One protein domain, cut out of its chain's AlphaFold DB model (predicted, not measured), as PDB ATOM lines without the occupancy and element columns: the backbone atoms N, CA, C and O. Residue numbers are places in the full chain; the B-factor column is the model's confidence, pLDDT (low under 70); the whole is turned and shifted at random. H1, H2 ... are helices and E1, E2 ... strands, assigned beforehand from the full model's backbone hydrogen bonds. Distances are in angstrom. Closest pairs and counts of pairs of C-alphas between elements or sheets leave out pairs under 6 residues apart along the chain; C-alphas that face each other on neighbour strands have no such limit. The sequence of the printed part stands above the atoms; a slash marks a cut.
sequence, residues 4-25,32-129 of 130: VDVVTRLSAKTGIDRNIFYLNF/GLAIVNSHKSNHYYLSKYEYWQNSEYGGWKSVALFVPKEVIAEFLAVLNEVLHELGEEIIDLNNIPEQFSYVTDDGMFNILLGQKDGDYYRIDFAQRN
ATOM      1  N   VAL A   4     -13.575   9.357   1.607       94.62
ATOM      2  CA  VAL A   4     -14.886   9.315   2.272       94.62
ATOM      3  C   VAL A   4     -15.783   8.258   1.639       94.62
ATOM      4  O   VAL A   4     -16.512   7.573   2.359       94.62
ATOM      5  N   ASP A   5     -15.708   8.092   0.325       94.94
ATOM      6  CA  ASP A   5     -16.537   7.151  -0.416       94.94
ATOM      7  C   ASP A   5     -16.192   5.698  -0.078       94.94
ATOM      8  O   ASP A   5     -17.090   4.890   0.174       94.94
ATOM      9  N   VAL A   6     -14.898   5.383   0.010       95.88
ATOM     10  CA  VAL A   6     -14.411   4.043   0.370       95.88
ATOM     11  C   VAL A   6     -14.853   3.672   1.771       95.88
ATOM     12  O   VAL A   6     -15.526   2.662   1.969       95.88
ATOM     13  N   VAL A   7     -14.503   4.500   2.757       96.88
ATOM     14  CA  VAL A   7     -14.717   4.153   4.168       96.88
ATOM     15  C   VAL A   7     -16.199   4.130   4.529       96.88
ATOM     16  O   VAL A   7     -16.621   3.336   5.368       96.88
ATOM     17  N   THR A   8     -17.016   4.956   3.866       97.12
ATOM     18  CA  THR A   8     -18.469   4.971   4.081       97.12
ATOM     19  C   THR A   8     -19.117   3.691   3.564       97.12
ATOM     20  O   THR A   8     -19.896   3.073   4.290       97.12
ATOM     21  N   ARG A   9     -18.782   3.262   2.340       97.69
ATOM     22  CA  ARG A   9     -19.325   2.023   1.761       97.69
ATOM     23  C   ARG A   9     -18.808   0.786   2.485       97.69
ATOM     24  O   ARG A   9     -19.594  -0.103   2.807       97.69
ATOM     25  N   LEU A  10     -17.515   0.757   2.807       97.81
ATOM     26  CA  LEU A  10     -16.905  -0.345   3.543       97.81
ATOM     27  C   LEU A  10     -17.541  -0.511   4.926       97.81
ATOM     28  O   LEU A  10     -17.931  -1.620   5.281       97.81
ATOM     29  N   SER A  11     -17.700   0.576   5.688       97.62
ATOM     30  CA  SER A  11     -18.370   0.546   6.995       97.62
ATOM     31  C   SER A  11     -19.795  -0.007   6.885       97.62
ATOM     32  O   SER A  11     -20.161  -0.910   7.634       97.62
ATOM     33  N   ALA A  12     -20.570   0.453   5.896       97.69
ATOM     34  CA  ALA A  12     -21.940  -0.010   5.687       97.69
ATOM     35  C   ALA A  12     -22.035  -1.515   5.373       97.69
ATOM     36  O   ALA A  12     -22.940  -2.181   5.870       97.69
ATOM     37  N   LYS A  13     -21.109  -2.058   4.571       97.81
ATOM     38  CA  LYS A  13     -21.113  -3.478   4.178       97.81
ATOM     39  C   LYS A  13     -20.491  -4.409   5.224       97.81
ATOM     40  O   LYS A  13     -20.900  -5.557   5.341       97.81
ATOM     41  N   THR A  14     -19.502  -3.933   5.977       96.94
ATOM     42  CA  THR A  14     -18.773  -4.754   6.963       96.94
ATOM     43  C   THR A  14     -19.376  -4.706   8.363       96.94
ATOM     44  O   THR A  14     -19.113  -5.610   9.149       96.94
ATOM     45  N   GLY A  15     -20.142  -3.658   8.691       96.88
ATOM     46  CA  GLY A  15     -20.613  -3.391  10.053       96.88
ATOM     47  C   GLY A  15     -19.558  -2.759  10.972       96.88
ATOM     48  O   GLY A  15     -19.852  -2.492  12.137       96.88
ATOM     49  N   ILE A  16     -18.350  -2.481  10.465       97.31
ATOM     50  CA  ILE A  16     -17.307  -1.764  11.209       97.31
ATOM     51  C   ILE A  16     -17.808  -0.347  11.499       97.31
ATOM     52  O   ILE A  16     -18.236   0.353  10.578       97.31
ATOM     53  N   ASP A  17     -17.734   0.090  12.761       96.06
ATOM     54  CA  ASP A  17     -18.171   1.431  13.162       96.06
ATOM     55  C   ASP A  17     -17.456   2.500  12.323       96.06
ATOM     56  O   ASP A  17     -16.227   2.600  12.314       96.06
ATOM     57  N   ARG A  18     -18.245   3.326  11.627       95.25
ATOM     58  CA  ARG A  18     -17.754   4.408  10.772       95.25
ATOM     59  C   ARG A  18     -16.843   5.379  11.522       95.25
ATOM     60  O   ARG A  18     -15.949   5.958  10.907       95.25
ATOM     61  N   ASN A  19     -17.035   5.544  12.831       94.94
ATOM     62  CA  ASN A  19     -16.208   6.420  13.662       94.94
ATOM     63  C   ASN A  19     -14.737   5.988  13.701       94.94
ATOM     64  O   ASN A  19     -13.865   6.836  13.879       94.94
ATOM     65  N   ILE A  20     -14.438   4.704  13.465       95.88
ATOM     66  CA  ILE A  20     -13.056   4.216  13.360       95.88
ATOM     67  C   ILE A  20     -12.314   4.929  12.220       95.88
ATOM     68  O   ILE A  20     -11.133   5.227  12.354       95.88
ATOM     69  N   PHE A  21     -13.010   5.289  11.142       96.69
ATOM     70  CA  PHE A  21     -12.446   5.999   9.991       96.69
ATOM     71  C   PHE A  21     -12.451   7.528  10.146       96.69
ATOM     72  O   PHE A  21     -12.110   8.256   9.215       96.69
ATOM     73  N   TYR A  22     -12.850   8.063  11.301       93.31
ATOM     74  CA  TYR A  22     -12.830   9.502  11.523       93.31
ATOM     75  C   TYR A  22     -11.431   9.968  11.946       93.31
ATOM     76  O   TYR A  22     -11.060   9.918  13.115       93.31
ATOM     77  N   LEU A  23     -10.642  10.461  10.985       93.75
ATOM     78  CA  LEU A  23      -9.234  10.857  11.175       93.75
ATOM     79  C   LEU A  23      -9.037  12.226  11.868       93.75
ATOM     80  O   LEU A  23      -8.047  12.929  11.646       93.75
ATOM     81  N   ASN A  24      -9.972  12.631  12.729       88.56
ATOM     82  CA  ASN A  24      -9.912  13.893  13.468       88.56
ATOM     83  C   ASN A  24      -9.405  13.693  14.908       88.56
ATOM     84  O   ASN A  24     -10.125  13.926  15.874       88.56
ATOM     85  N   PHE A  25      -8.164  13.231  15.041       88.38
ATOM     86  CA  PHE A  25      -7.448  13.137  16.319       88.38
ATOM     87  C   PHE A  25      -6.372  14.229  16.449       88.38
ATOM     88  O   PHE A  25      -5.958  14.833  15.451       88.38
ATOM     89  N   GLY A  32       8.016  12.672  11.633       90.31
ATOM     90  CA  GLY A  32       7.920  11.498  10.771       90.31
ATOM     91  C   GLY A  32       6.644  10.693  11.001       90.31
ATOM     92  O   GLY A  32       5.581  11.248  11.288       90.31
ATOM     93  N   LEU A  33       6.755   9.380  10.795       93.06
ATOM     94  CA  LEU A  33       5.666   8.420  10.937       93.06
ATOM     95  C   LEU A  33       5.548   7.950  12.391       93.06
ATOM     96  O   LEU A  33       6.482   7.350  12.918       93.06
ATOM     97  N   ALA A  34       4.377   8.148  12.992       94.69
ATOM     98  CA  ALA A  34       4.102   7.787  14.377       94.69
ATOM     99  C   ALA A  34       2.735   7.107  14.540       94.69
ATOM    100  O   ALA A  34       1.772   7.422  13.829       94.69
ATOM    101  N   ILE A  35       2.651   6.203  15.519       94.81
ATOM    102  CA  ILE A  35       1.385   5.645  16.010       94.81
ATOM    103  C   ILE A  35       0.826   6.619  17.041       94.81
ATOM    104  O   ILE A  35       1.471   6.898  18.045       94.81
ATOM    105  N   VAL A  36      -0.388   7.106  16.814       94.94
ATOM    106  CA  VAL A  36      -1.080   8.008  17.742       94.94
ATOM    107  C   VAL A  36      -1.831   7.218  18.807       94.94
ATOM    108  O   VAL A  36      -1.793   7.564  19.984       94.94
ATOM    109  N   ASN A  37      -2.533   6.156  18.405       94.62
ATOM    110  CA  ASN A  37      -3.272   5.306  19.334       94.62
ATOM    111  C   ASN A  37      -3.503   3.903  18.753       94.62
ATOM    112  O   ASN A  37      -3.503   3.723  17.535       94.62
ATOM    113  N   SER A  38      -3.735   2.923  19.626       96.69
ATOM    114  CA  SER A  38      -3.998   1.525  19.272       96.69
ATOM    115  C   SER A  38      -5.185   0.991  20.065       96.69
ATOM    116  O   SER A  38      -5.248   1.122  21.288       96.69
ATOM    117  N   HIS A  39      -6.127   0.365  19.369       97.38
ATOM    118  CA  HIS A  39      -7.367  -0.133  19.944       97.38
ATOM    119  C   HIS A  39      -7.571  -1.599  19.582       97.38
ATOM    120  O   HIS A  39      -7.567  -1.972  18.409       97.38
ATOM    121  N   LYS A  40      -7.812  -2.441  20.590       97.06
ATOM    122  CA  LYS A  40      -8.299  -3.805  20.356       97.06
ATOM    123  C   LYS A  40      -9.735  -3.754  19.845       97.06
ATOM    124  O   LYS A  40     -10.523  -2.928  20.301       97.06
ATOM    125  N   SER A  41     -10.070  -4.664  18.942       94.94
ATOM    126  CA  SER A  41     -11.417  -4.809  18.407       94.94
ATOM    127  C   SER A  41     -11.915  -6.229  18.639       94.94
ATOM    128  O   SER A  41     -11.145  -7.180  18.579       94.94
ATOM    129  N   ASN A  42     -13.213  -6.355  18.904       92.38
ATOM    130  CA  ASN A  42     -13.915  -7.640  18.934       92.38
ATOM    131  C   ASN A  42     -14.781  -7.825  17.675       92.38
ATOM    132  O   ASN A  42     -15.671  -8.673  17.651       92.38
ATOM    133  N   HIS A  43     -14.584  -6.986  16.653       96.38
ATOM    134  CA  HIS A  43     -15.302  -7.088  15.388       96.38
ATOM    135  C   HIS A  43     -14.835  -8.322  14.607       96.38
ATOM    136  O   HIS A  43     -13.645  -8.619  14.597       96.38
ATOM    137  N   TYR A  44     -15.743  -8.990  13.890       96.12
ATOM    138  CA  TYR A  44     -15.452 -10.223  13.144       96.12
ATOM    139  C   TYR A  44     -14.193 -10.126  12.262       96.12
ATOM    140  O   TYR A  44     -13.294 -10.953  12.363       96.12
ATOM    141  N   TYR A  45     -14.095  -9.071  11.449       97.38
ATOM    142  CA  TYR A  45     -12.950  -8.865  10.557       97.38
ATOM    143  C   TYR A  45     -11.673  -8.330  11.226       97.38
ATOM    144  O   TYR A  45     -10.631  -8.329  10.581       97.38
ATOM    145  N   LEU A  46     -11.719  -7.805  12.457       96.50
ATOM    146  CA  LEU A  46     -10.631  -6.983  13.005       96.50
ATOM    147  C   LEU A  46     -10.150  -7.497  14.355       96.50
ATOM    148  O   LEU A  46     -10.919  -7.552  15.307       96.50
ATOM    149  N   SER A  47      -8.843  -7.729  14.484       96.94
ATOM    150  CA  SER A  47      -8.224  -7.948  15.802       96.94
ATOM    151  C   SER A  47      -7.913  -6.640  16.530       96.94
ATOM    152  O   SER A  47      -8.066  -6.524  17.748       96.94
ATOM    153  N   LYS A  48      -7.458  -5.630  15.785       97.75
ATOM    154  CA  LYS A  48      -7.170  -4.285  16.290       97.75
ATOM    155  C   LYS A  48      -7.226  -3.263  15.158       97.75
ATOM    156  O   LYS A  48      -7.250  -3.630  13.982       97.75
ATOM    157  N   TYR A  49      -7.208  -1.993  15.526       98.12
ATOM    158  CA  TYR A  49      -6.931  -0.897  14.610       98.12
ATOM    159  C   TYR A  49      -6.028   0.140  15.275       98.12
ATOM    160  O   TYR A  49      -6.005   0.272  16.501       98.12
ATOM    161  N   GLU A  50      -5.267   0.861  14.464       97.88
ATOM    162  CA  GLU A  50      -4.309   1.865  14.923       97.88
ATOM    163  C   GLU A  50      -4.480   3.161  14.149       97.88
ATOM    164  O   GLU A  50      -4.663   3.144  12.934       97.88
ATOM    165  N   TYR A  51      -4.387   4.284  14.848       97.56
ATOM    166  CA  TYR A  51      -4.320   5.596  14.223       97.56
ATOM    167  C   TYR A  51      -2.868   5.974  14.002       97.56
ATOM    168  O   TYR A  51      -2.066   5.927  14.935       97.56
ATOM    169  N   TRP A  52      -2.548   6.379  12.781       96.31
ATOM    170  CA  TRP A  52      -1.204   6.775  12.388       96.31
ATOM    171  C   TRP A  52      -1.201   8.200  11.859       96.31
ATOM    172  O   TRP A  52      -2.169   8.672  11.258       96.31
ATOM    173  N   GLN A  53      -0.078   8.877  12.055       95.56
ATOM    174  CA  GLN A  53       0.177  10.194  11.499       95.56
ATOM    175  C   GLN A  53       1.564  10.215  10.876       95.56
ATOM    176  O   GLN A  53       2.515   9.700  11.455       95.56
ATOM    177  N   ASN A  54       1.682  10.874   9.730       94.06
ATOM    178  CA  ASN A  54       2.958  11.321   9.200       94.06
ATOM    179  C   ASN A  54       2.974  12.852   9.168       94.06
ATOM    180  O   ASN A  54       2.062  13.469   8.611       94.06
ATOM    181  N   SER A  55       3.975  13.465   9.798       91.31
ATOM    182  CA  SER A  55       4.149  14.923   9.837       91.31
ATOM    183  C   SER A  55       5.038  15.478   8.711       91.31
ATOM    184  O   SER A  55       5.104  16.695   8.535       91.31
ATOM    185  N   GLU A  56       5.672  14.624   7.904       87.88
ATOM    186  CA  GLU A  56       6.557  15.015   6.798       87.88
ATOM    187  C   GLU A  56       5.817  15.207   5.460       87.88
ATOM    188  O   GLU A  56       4.719  14.695   5.247       87.88
ATOM    189  N   TYR A  57       6.440  15.940   4.525       80.62
ATOM    190  CA  TYR A  57       5.986  16.113   3.130       80.62
ATOM    191  C   TYR A  57       4.514  16.545   2.963       80.62
ATOM    192  O   TYR A  57       3.795  16.040   2.102       80.62
ATOM    193  N   GLY A  58       4.045  17.486   3.789       79.12
ATOM    194  CA  GLY A  58       2.647  17.948   3.785       79.12
ATOM    195  C   GLY A  58       1.709  17.099   4.654       79.12
ATOM    196  O   GLY A  58       0.617  17.546   4.989       79.12
ATOM    197  N   GLY A  59       2.182  15.942   5.110       90.06
ATOM    198  CA  GLY A  59       1.583  15.116   6.142       90.06
ATOM    199  C   GLY A  59       0.274  14.431   5.762       90.06
ATOM    200  O   GLY A  59      -0.461  14.818   4.852       90.06
ATOM    201  N   TRP A  60      -0.034  13.377   6.501       94.12
ATOM    202  CA  TRP A  60      -1.267  12.619   6.353       94.12
ATOM    203  C   TRP A  60      -1.618  11.921   7.658       94.12
ATOM    204  O   TRP A  60      -0.792  11.777   8.562       94.12
ATOM    205  N   LYS A  61      -2.866  11.483   7.741       95.81
ATOM    206  CA  LYS A  61      -3.381  10.636   8.812       95.81
ATOM    207  C   LYS A  61      -3.945   9.364   8.208       95.81
ATOM    208  O   LYS A  61      -4.433   9.389   7.079       95.81
ATOM    209  N   SER A  62      -3.883   8.264   8.940       97.19
ATOM    210  CA  SER A  62      -4.532   7.022   8.530       97.19
ATOM    211  C   SER A  62      -5.111   6.272   9.715       97.19
ATOM    212  O   SER A  62      -4.787   6.530  10.878       97.19
ATOM    213  N   VAL A  63      -5.988   5.330   9.388       98.12
ATOM    214  CA  VAL A  63      -6.330   4.221  10.266       98.12
ATOM    215  C   VAL A  63      -5.846   2.932   9.611       98.12
ATOM    216  O   VAL A  63      -6.155   2.670   8.451       98.12
ATOM    217  N   ALA A  64      -5.069   2.148  10.350       98.12
ATOM    218  CA  ALA A  64      -4.595   0.834   9.951       98.12
ATOM    219  C   ALA A  64      -5.483  -0.229  10.599       98.12
ATOM    220  O   ALA A  64      -5.534  -0.342  11.824       98.12
ATOM    221  N   LEU A  65      -6.190  -1.003   9.783       98.50
ATOM    222  CA  LEU A  65      -6.992  -2.141  10.211       98.50
ATOM    223  C   LEU A  65      -6.138  -3.410  10.181       98.50
ATOM    224  O   LEU A  65      -5.497  -3.692   9.173       98.50
ATOM    225  N   PHE A  66      -6.146  -4.193  11.260       98.31
ATOM    226  CA  PHE A  66      -5.428  -5.468  11.320       98.31
ATOM    227  C   PHE A  66      -6.419  -6.618  11.159       98.31
ATOM    228  O   PHE A  66      -7.102  -7.009  12.116       98.31
ATOM    229  N   VAL A  67      -6.492  -7.131   9.932       98.38
ATOM    230  CA  VAL A  67      -7.391  -8.211   9.517       98.38
ATOM    231  C   VAL A  67      -6.648  -9.547   9.615       98.38
ATOM    232  O   VAL A  67      -5.613  -9.697   8.966       98.38
ATOM    233  N   PRO A  68      -7.113 -10.522  10.413       97.75
ATOM    234  CA  PRO A  68      -6.473 -11.836  10.493       97.75
ATOM    235  C   PRO A  68      -6.439 -12.553   9.142       97.75
ATOM    236  O   PRO A  68      -7.377 -12.451   8.346       97.75
ATOM    237  N   LYS A  69      -5.374 -13.319   8.893       95.62
ATOM    238  CA  LYS A  69      -5.215 -14.126   7.668       95.62
ATOM    239  C   LYS A  69      -6.377 -15.084   7.426       95.62
ATOM    240  O   LYS A  69      -6.667 -15.417   6.285       95.62
ATOM    241  N   GLU A  70      -7.010 -15.551   8.491       96.06
ATOM    242  CA  GLU A  70      -8.085 -16.537   8.447       96.06
ATOM    243  C   GLU A  70      -9.363 -15.958   7.833       96.06
ATOM    244  O   GLU A  70     -10.136 -16.701   7.240       96.06
ATOM    245  N   VAL A  71      -9.564 -14.638   7.941       97.38
ATOM    246  CA  VAL A  71     -10.771 -13.936   7.464       97.38
ATOM    247  C   VAL A  71     -10.472 -12.904   6.372       97.38
ATOM    248  O   VAL A  71     -11.372 -12.194   5.923       97.38
ATOM    249  N   ILE A  72      -9.219 -12.806   5.910       97.38
ATOM    250  CA  ILE A  72      -8.818 -11.799   4.919       97.38
ATOM    251  C   ILE A  72      -9.561 -11.956   3.595       97.38
ATOM    252  O   ILE A  72     -10.002 -10.959   3.038       97.38
ATOM    253  N   ALA A  73      -9.748 -13.181   3.100       97.94
ATOM    254  CA  ALA A  73     -10.435 -13.405   1.830       97.94
ATOM    255  C   ALA A  73     -11.887 -12.898   1.872       97.94
ATOM    256  O   ALA A  73     -12.354 -12.292   0.911       97.94
ATOM    257  N   GLU A  74     -12.575 -13.074   3.003       98.38
ATOM    258  CA  GLU A  74     -13.934 -12.562   3.218       98.38
ATOM    259  C   GLU A  74     -13.951 -11.035   3.305       98.38
ATOM    260  O   GLU A  74     -14.768 -10.382   2.659       98.38
ATOM    261  N   PHE A  75     -13.011 -10.447   4.052       98.50
ATOM    262  CA  PHE A  75     -12.884  -8.993   4.125       98.50
ATOM    263  C   PHE A  75     -12.600  -8.377   2.746       98.50
ATOM    264  O   PHE A  75     -13.238  -7.395   2.362       98.50
ATOM    265  N   LEU A  76     -11.672  -8.962   1.980       98.44
ATOM    266  CA  LEU A  76     -11.331  -8.497   0.638       98.44
ATOM    267  C   LEU A  76     -12.458  -8.736  -0.365       98.44
ATOM    268  O   LEU A  76     -12.592  -7.945  -1.288       98.44
ATOM    269  N   ALA A  77     -13.301  -9.755  -0.185       98.50
ATOM    270  CA  ALA A  77     -14.504  -9.912  -0.998       98.50
ATOM    271  C   ALA A  77     -15.448  -8.713  -0.826       98.50
ATOM    272  O   ALA A  77     -15.891  -8.133  -1.816       98.50
ATOM    273  N   VAL A  78     -15.676  -8.275   0.417       98.44
ATOM    274  CA  VAL A  78     -16.481  -7.077   0.698       98.44
ATOM    275  C   VAL A  78     -15.800  -5.811   0.167       98.44
ATOM    276  O   VAL A  78     -16.457  -4.953  -0.420       98.44
ATOM    277  N   LEU A  79     -14.481  -5.688   0.335       98.38
ATOM    278  CA  LEU A  79     -13.716  -4.568  -0.215       98.38
ATOM    279  C   LEU A  79     -13.776  -4.538  -1.751       98.38
ATOM    280  O   LEU A  79     -13.941  -3.465  -2.320       98.38
ATOM    281  N   ASN A  80     -13.711  -5.689  -2.420       98.50
ATOM    282  CA  ASN A  80     -13.828  -5.801  -3.872       98.50
ATOM    283  C   ASN A  80     -15.184  -5.315  -4.381       98.50
ATOM    284  O   ASN A  80     -15.229  -4.695  -5.439       98.50
ATOM    285  N   GLU A  81     -16.276  -5.536  -3.643       98.38
ATOM    286  CA  GLU A  81     -17.563  -4.922  -3.992       98.38
ATOM    287  C   GLU A  81     -17.476  -3.391  -3.961       98.38
ATOM    288  O   GLU A  81     -17.950  -2.730  -4.882       98.38
ATOM    289  N   VAL A  82     -16.842  -2.822  -2.929       98.12
ATOM    290  CA  VAL A  82     -16.653  -1.366  -2.803       98.12
ATOM    291  C   VAL A  82     -15.788  -0.819  -3.938       98.12
ATOM    292  O   VAL A  82     -16.134   0.202  -4.527       98.12
ATOM    293  N   LEU A  83     -14.683  -1.496  -4.250       97.56
ATOM    294  CA  LEU A  83     -13.775  -1.132  -5.339       97.56
ATOM    295  C   LEU A  83     -14.488  -1.196  -6.693       97.56
ATOM    296  O   LEU A  83     -14.431  -0.242  -7.462       97.56
ATOM    297  N   HIS A  84     -15.243  -2.264  -6.946       97.62
ATOM    298  CA  HIS A  84     -16.011  -2.416  -8.176       97.62
ATOM    299  C   HIS A  84     -17.076  -1.321  -8.342       97.62
ATOM    300  O   HIS A  84     -17.190  -0.737  -9.418       97.62
ATOM    301  N   GLU A  85     -17.821  -0.991  -7.278       97.12
ATOM    302  CA  GLU A  85     -18.790   0.118  -7.267       97.12
ATOM    303  C   GLU A  85     -18.135   1.483  -7.543       97.12
ATOM    304  O   GLU A  85     -18.791   2.399  -8.043       97.12
ATOM    305  N   LEU A  86     -16.850   1.619  -7.213       95.56
ATOM    306  CA  LEU A  86     -16.027   2.802  -7.461       95.56
ATOM    307  C   LEU A  86     -15.328   2.791  -8.829       95.56
ATOM    308  O   LEU A  86     -14.691   3.779  -9.179       95.56
ATOM    309  N   GLY A  87     -15.469   1.720  -9.615       95.50
ATOM    310  CA  GLY A  87     -14.799   1.567 -10.908       95.50
ATOM    311  C   GLY A  87     -13.309   1.219 -10.809       95.50
ATOM    312  O   GLY A  87     -12.594   1.355 -11.798       95.50
ATOM    313  N   GLU A  88     -12.852   0.775  -9.639       96.06
ATOM    314  CA  GLU A  88     -11.468   0.382  -9.374       96.06
ATOM    315  C   GLU A  88     -11.236  -1.107  -9.697       96.06
ATOM    316  O   GLU A  88     -12.166  -1.922  -9.729       96.06
ATOM    317  N   GLU A  89      -9.975  -1.480  -9.922       95.25
ATOM    318  CA  GLU A  89      -9.582  -2.877 -10.136       95.25
ATOM    319  C   GLU A  89      -9.786  -3.714  -8.862       95.25
ATOM    320  O   GLU A  89      -9.429  -3.300  -7.759       95.25
ATOM    321  N   ILE A  90     -10.350  -4.914  -8.997       97.56
ATOM    322  CA  ILE A  90     -10.564  -5.820  -7.863       97.56
ATOM    323  C   ILE A  90      -9.323  -6.666  -7.565       97.56
ATOM    324  O   ILE A  90      -8.527  -6.975  -8.447       97.56
ATOM    325  N   ILE A  91      -9.194  -7.108  -6.320       97.62
ATOM    326  CA  ILE A  91      -8.102  -7.966  -5.858       97.62
ATOM    327  C   ILE A  91      -8.438  -9.432  -6.166       97.62
ATOM    328  O   ILE A  91      -9.535  -9.896  -5.847       97.62
ATOM    329  N   ASP A  92      -7.497 -10.192  -6.732       97.06
ATOM    330  CA  ASP A  92      -7.668 -11.638  -6.926       97.06
ATOM    331  C   ASP A  92      -7.667 -12.376  -5.577       97.06
ATOM    332  O   ASP A  92      -6.642 -12.501  -4.908       97.06
ATOM    333  N   LEU A  93      -8.830 -12.895  -5.179       97.00
ATOM    334  CA  LEU A  93      -9.009 -13.596  -3.905       97.00
ATOM    335  C   LEU A  93      -8.388 -15.000  -3.888       97.00
ATOM    336  O   LEU A  93      -8.140 -15.536  -2.809       97.00
ATOM    337  N   ASN A  94      -8.122 -15.603  -5.054       96.12
ATOM    338  CA  ASN A  94      -7.450 -16.907  -5.132       96.12
ATOM    339  C   ASN A  94      -5.930 -16.777  -4.999       96.12
ATOM    340  O   ASN A  94      -5.248 -17.749  -4.678       96.12
ATOM    341  N   ASN A  95      -5.408 -15.578  -5.252       95.69
ATOM    342  CA  ASN A  95      -3.993 -15.263  -5.187       95.69
ATOM    343  C   ASN A  95      -3.793 -13.861  -4.597       95.69
ATOM    344  O   ASN A  95      -3.294 -12.954  -5.264       95.69
ATOM    345  N   ILE A  96      -4.218 -13.694  -3.339       95.94
ATOM    346  CA  ILE A  96      -4.135 -12.411  -2.633       95.94
ATOM    347  C   ILE A  96      -2.661 -11.978  -2.577       95.94
ATOM    348  O   ILE A  96      -1.841 -12.705  -2.001       95.94
ATOM    349  N   PRO A  97      -2.302 -10.818  -3.157       95.00
ATOM    350  CA  PRO A  97      -0.920 -10.370  -3.216       95.00
ATOM    351  C   PRO A  97      -0.417  -9.955  -1.830       95.00
ATOM    352  O   PRO A  97      -1.187  -9.532  -0.971       95.00
ATOM    353  N   GLU A  98       0.903 -10.006  -1.624       96.38
ATOM    354  CA  GLU A  98       1.510  -9.544  -0.366       96.38
ATOM    355  C   GLU A  98       1.303  -8.046  -0.123       96.38
ATOM    356  O   GLU A  98       1.308  -7.609   1.027       96.38
ATOM    357  N   GLN A  99       1.111  -7.271  -1.195       97.62
ATOM    358  CA  GLN A  99       0.792  -5.854  -1.143       97.62
ATOM    359  C   GLN A  99      -0.152  -5.464  -2.285       97.62
ATOM    360  O   GLN A  99      -0.021  -5.957  -3.404       97.62
ATOM    361  N   PHE A 100      -1.073  -4.545  -2.006       97.38
ATOM    362  CA  PHE A 100      -1.926  -3.889  -2.997       97.38
ATOM    363  C   PHE A 100      -2.189  -2.439  -2.580       97.38
ATOM    364  O   PHE A 100      -2.208  -2.133  -1.388       97.38
ATOM    365  N   SER A 101      -2.401  -1.538  -3.537       97.31
ATOM    366  CA  SER A 101      -2.616  -0.115  -3.250       97.31
ATOM    367  C   SER A 101      -3.571   0.541  -4.233       97.31
ATOM    368  O   SER A 101      -3.519   0.242  -5.422       97.31
ATOM    369  N   TYR A 102      -4.350   1.503  -3.744       96.69
ATOM    370  CA  TYR A 102      -5.246   2.333  -4.544       96.69
ATOM    371  C   TYR A 102      -5.011   3.810  -4.247       96.69
ATOM    372  O   TYR A 102      -4.820   4.212  -3.091       96.69
ATOM    373  N   VAL A 103      -5.044   4.617  -5.302       94.38
ATOM    374  CA  VAL A 103      -4.679   6.034  -5.275       94.38
ATOM    375  C   VAL A 103      -5.889   6.962  -5.425       94.38
ATOM    376  O   VAL A 103      -6.988   6.552  -5.804       94.38
ATOM    377  N   THR A 104      -5.686   8.237  -5.102       90.06
ATOM    378  CA  THR A 104      -6.567   9.343  -5.497       90.06
ATOM    379  C   THR A 104      -6.754   9.391  -7.018       90.06
ATOM    380  O   THR A 104      -5.897   8.919  -7.762       90.06
ATOM    381  N   ASP A 105      -7.850   9.995  -7.496       84.69
ATOM    382  CA  ASP A 105      -8.130  10.133  -8.945       84.69
ATOM    383  C   ASP A 105      -7.028  10.882  -9.711       84.69
ATOM    384  O   ASP A 105      -6.788  10.627 -10.889       84.69
ATOM    385  N   ASP A 106      -6.333  11.801  -9.038       86.62
ATOM    386  CA  ASP A 106      -5.184  12.519  -9.595       86.62
ATOM    387  C   ASP A 106      -3.883  11.689  -9.598       86.62
ATOM    388  O   ASP A 106      -2.859  12.152 -10.098       86.62
ATOM    389  N   GLY A 107      -3.904  10.476  -9.037       86.75
ATOM    390  CA  GLY A 107      -2.763   9.566  -8.927       86.75
ATOM    391  C   GLY A 107      -1.698   9.989  -7.911       86.75
ATOM    392  O   GLY A 107      -0.641   9.366  -7.837       86.75
ATOM    393  N   MET A 108      -1.934  11.046  -7.130       87.19
ATOM    394  CA  MET A 108      -0.888  11.676  -6.319       87.19
ATOM    395  C   MET A 108      -0.740  11.074  -4.919       87.19
ATOM    396  O   MET A 108       0.252  11.355  -4.237       87.19
ATOM    397  N   PHE A 109      -1.707  10.294  -4.431       91.00
ATOM    398  CA  PHE A 109      -1.696   9.808  -3.052       91.00
ATOM    399  C   PHE A 109      -2.353   8.439  -2.883       91.00
ATOM    400  O   PHE A 109      -3.458   8.221  -3.361       91.00
ATOM    401  N   ASN A 110      -1.707   7.550  -2.126       92.75
ATOM    402  CA  ASN A 110      -2.269   6.253  -1.749       92.75
ATOM    403  C   ASN A 110      -3.349   6.443  -0.674       92.75
ATOM    404  O   ASN A 110      -3.033   6.773   0.467       92.75
ATOM    405  N   ILE A 111      -4.611   6.215  -1.033       95.06
ATOM    406  CA  ILE A 111      -5.746   6.256  -0.098       95.06
ATOM    407  C   ILE A 111      -5.865   4.938   0.653       95.06
ATOM    408  O   ILE A 111      -6.215   4.931   1.828       95.06
ATOM    409  N   LEU A 112      -5.610   3.829  -0.034       97.44
ATOM    410  CA  LEU A 112      -5.763   2.486   0.497       97.44
ATOM    411  C   LEU A 112      -4.492   1.701   0.213       97.44
ATOM    412  O   LEU A 112      -4.023   1.674  -0.923       97.44
ATOM    413  N   LEU A 113      -3.949   1.057   1.237       97.50
ATOM    414  CA  LEU A 113      -2.795   0.176   1.124       97.50
ATOM    415  C   LEU A 113      -3.064  -1.072   1.955       97.50
ATOM    416  O   LEU A 113      -3.285  -0.971   3.154       97.50
ATOM    417  N   GLY A 114      -3.032  -2.240   1.331       97.94
ATOM    418  CA  GLY A 114      -2.991  -3.514   2.034       97.94
ATOM    419  C   GLY A 114      -1.592  -4.096   1.978       97.94
ATOM    420  O   GLY A 114      -0.970  -4.097   0.919       97.94
ATOM    421  N   GLN A 115      -1.104  -4.607   3.102       97.88
ATOM    422  CA  GLN A 115       0.171  -5.304   3.187       97.88
ATOM    423  C   GLN A 115       0.074  -6.466   4.173       97.88
ATOM    424  O   GLN A 115      -0.458  -6.331   5.275       97.88
ATOM    425  N   LYS A 116       0.621  -7.617   3.792       96.19
ATOM    426  CA  LYS A 116       0.778  -8.760   4.690       96.19
ATOM    427  C   LYS A 116       1.780  -8.420   5.798       96.19
ATOM    428  O   LYS A 116       2.911  -8.034   5.513       96.19
ATOM    429  N   ASP A 117       1.379  -8.602   7.051       93.50
ATOM    430  CA  ASP A 117       2.179  -8.296   8.239       93.50
ATOM    431  C   ASP A 117       2.002  -9.388   9.302       93.50
ATOM    432  O   ASP A 117       0.980  -9.463   9.990       93.50
ATOM    433  N   GLY A 118       2.998 -10.269   9.427       92.88
ATOM    434  CA  GLY A 118       2.965 -11.353  10.407       92.88
ATOM    435  C   GLY A 118       1.743 -12.242  10.200       92.88
ATOM    436  O   GLY A 118       1.635 -12.849   9.137       92.88
ATOM    437  N   ASP A 119       0.857 -12.304  11.203       95.25
ATOM    438  CA  ASP A 119      -0.420 -13.045  11.239       95.25
ATOM    439  C   ASP A 119      -1.647 -12.263  10.757       95.25
ATOM    440  O   ASP A 119      -2.779 -12.740  10.830       95.25
ATOM    441  N   TYR A 120      -1.413 -11.091  10.177       97.31
ATOM    442  CA  TYR A 120      -2.455 -10.195   9.712       97.31
ATOM    443  C   TYR A 120      -2.177  -9.722   8.286       97.31
ATOM    444  O   TYR A 120      -1.072  -9.833   7.754       97.31
ATOM    445  N   TYR A 121      -3.201  -9.148   7.675       98.06
ATOM    446  CA  TYR A 121      -3.038  -8.091   6.696       98.06
ATOM    447  C   TYR A 121      -3.312  -6.763   7.391       98.06
ATOM    448  O   TYR A 121      -4.368  -6.565   8.000       98.06
ATOM    449  N   ARG A 122      -2.344  -5.859   7.297       97.94
ATOM    450  CA  ARG A 122      -2.493  -4.464   7.677       97.94
ATOM    451  C   ARG A 122      -3.099  -3.724   6.488       97.94
ATOM    452  O   ARG A 122      -2.519  -3.725   5.406       97.94
ATOM    453  N   ILE A 123      -4.272  -3.131   6.684       98.31
ATOM    454  CA  ILE A 123      -4.993  -2.384   5.652       98.31
ATOM    455  C   ILE A 123      -5.156  -0.941   6.116       98.31
ATOM    456  O   ILE A 123      -5.965  -0.642   6.994       98.31
ATOM    457  N   ASP A 124      -4.355  -0.053   5.542       97.94
ATOM    458  CA  ASP A 124      -4.343   1.373   5.828       97.94
ATOM    459  C   ASP A 124      -5.338   2.118   4.942       97.94
ATOM    460  O   ASP A 124      -5.316   1.989   3.720       97.94
ATOM    461  N   PHE A 125      -6.153   2.962   5.573       98.00
ATOM    462  CA  PHE A 125      -6.980   3.967   4.914       98.00
ATOM    463  C   PHE A 125      -6.452   5.342   5.308       98.00
ATOM    464  O   PHE A 125      -6.573   5.741   6.471       98.00
ATOM    465  N   ALA A 126      -5.877   6.067   4.356       96.38
ATOM    466  CA  ALA A 126      -5.161   7.310   4.589       96.38
ATOM    467  C   ALA A 126      -5.813   8.511   3.898       96.38
ATOM    468  O   ALA A 126      -6.403   8.412   2.822       96.38
ATOM    469  N   GLN A 127      -5.637   9.679   4.506       94.81
ATOM    470  CA  GLN A 127      -6.028  10.966   3.955       94.81
ATOM    471  C   GLN A 127      -4.915  11.985   4.212       94.81
ATOM    472  O   GLN A 127      -4.402  12.090   5.330       94.81
ATOM    473  N   ARG A 128      -4.545  12.761   3.186       92.12
ATOM    474  CA  ARG A 128      -3.636  13.904   3.359       92.12
ATOM    475  C   ARG A 128      -4.232  14.927   4.317       92.12
ATOM    476  O   ARG A 128      -5.447  15.133   4.339       92.12
ATOM    477  N   ASN A 129      -3.365  15.592   5.073       84.38
ATOM    478  CA  ASN A 129      -3.792  16.752   5.838       84.38
ATOM    479  C   ASN A 129      -4.309  17.822   4.863       84.38
ATOM    480  O   ASN A 129      -3.720  18.036   3.803       84.38
TER     481      ASN A 129
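What this domain is: This is residues 4 to 25 and 32 to 129 of the 130 residues of an uncharacterized protein of Flavobacterium sp. SLB02 (UniProt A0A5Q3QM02). A twisted wall of six antiparallel strands has its three helices gathered on one side, H1 joining H2 and H3, while the other side is bare. The unnamed stretch of residues 86 to 98 leads from H3 round to the edge strand E4. The printed part has 120 residues, in the order H1, H2, E1, E2, E3, H3, E4, E5, E6, with sheet order E1, E2, E3, E6, E5, E4; the class is mixed, helices and strands. It is compact, with a radius of gyration of the C-alphas of 13.6 A and spans of 37 by 34 by 26 A.

Where its parts are: H1, residues 4 to 14, begins at C-alpha 4 (-14.886, 9.315, 2.272) and is 15.3 A long. H2 is residues 18 to 21. E1, residues 33 to 40, is 20.8 A long and bends by 54 degrees at residue 36. E2 is residues 48 to 54, 19.9 A, and E3 residues 60 to 68, 25.3 A. H3, residues 72 to 85, begins at C-alpha 72 (-8.818, -11.799, 4.919) and is 19.7 A long. E4 is residues 99 to 103, and E5 residues 110 to 117, 18.2 A. E6, residues 120 to 128, is 25.0 A long and ends at C-alpha 128 (-3.636, 13.904, 3.359).

How they stand to each other: E1, E2, E3 and E4, E5, E6 are two meanders, each strand the antiparallel neighbour of the one before. E3 and E6, one strand from each meander, are antiparallel neighbours at 162 degrees between their directions, with N 65 and O 123 2.8 A apart, within hydrogen-bond range. So are N 36 and O 51 of the hairpin E1 and E2, 2.8 A; N 64 and O 50 of the hairpin E2 and E3, 2.8 A; N 122 and O 115 of the hairpin E5 and E6, 2.8 A; and N 102 and O 112 of the hairpin E4 and E5, 2.8 A. H3 is on the sheet at a height over the sheet of 10.1 A, only just over none of the strands: 2 of its C-alphas fall on E3 and 2 on E6. H1 only grazes the sheet with residues 4 to 7, and H2 with residues 20 to 21. H1 and H3 touch at a steep tilt of 48 degrees, opposite ways; their closest C-alphas, of Arg 9 and Val 82, are 6.3 A apart. H1 and H2 touch, the closest C-alphas being those of Ser 11 and Arg 18, 5.4 A. H2 and H3 are apart. In H1 and H3 every O i to N i+4 pair is within hydrogen-bond range; H2 is too short for such a pair.

The domain as a whole: The two C-alphas farthest apart, of Gly 58 and Asn 94, are 37.4 A apart. Residues 26 to 31 are not printed; C-alphas 25 and 32 are 16.4 A apart across this cut. Of the links that are printed whole, H3 to E4 is long. The mean pLDDT of the printed part is 95.4, and no printed residue is under 70.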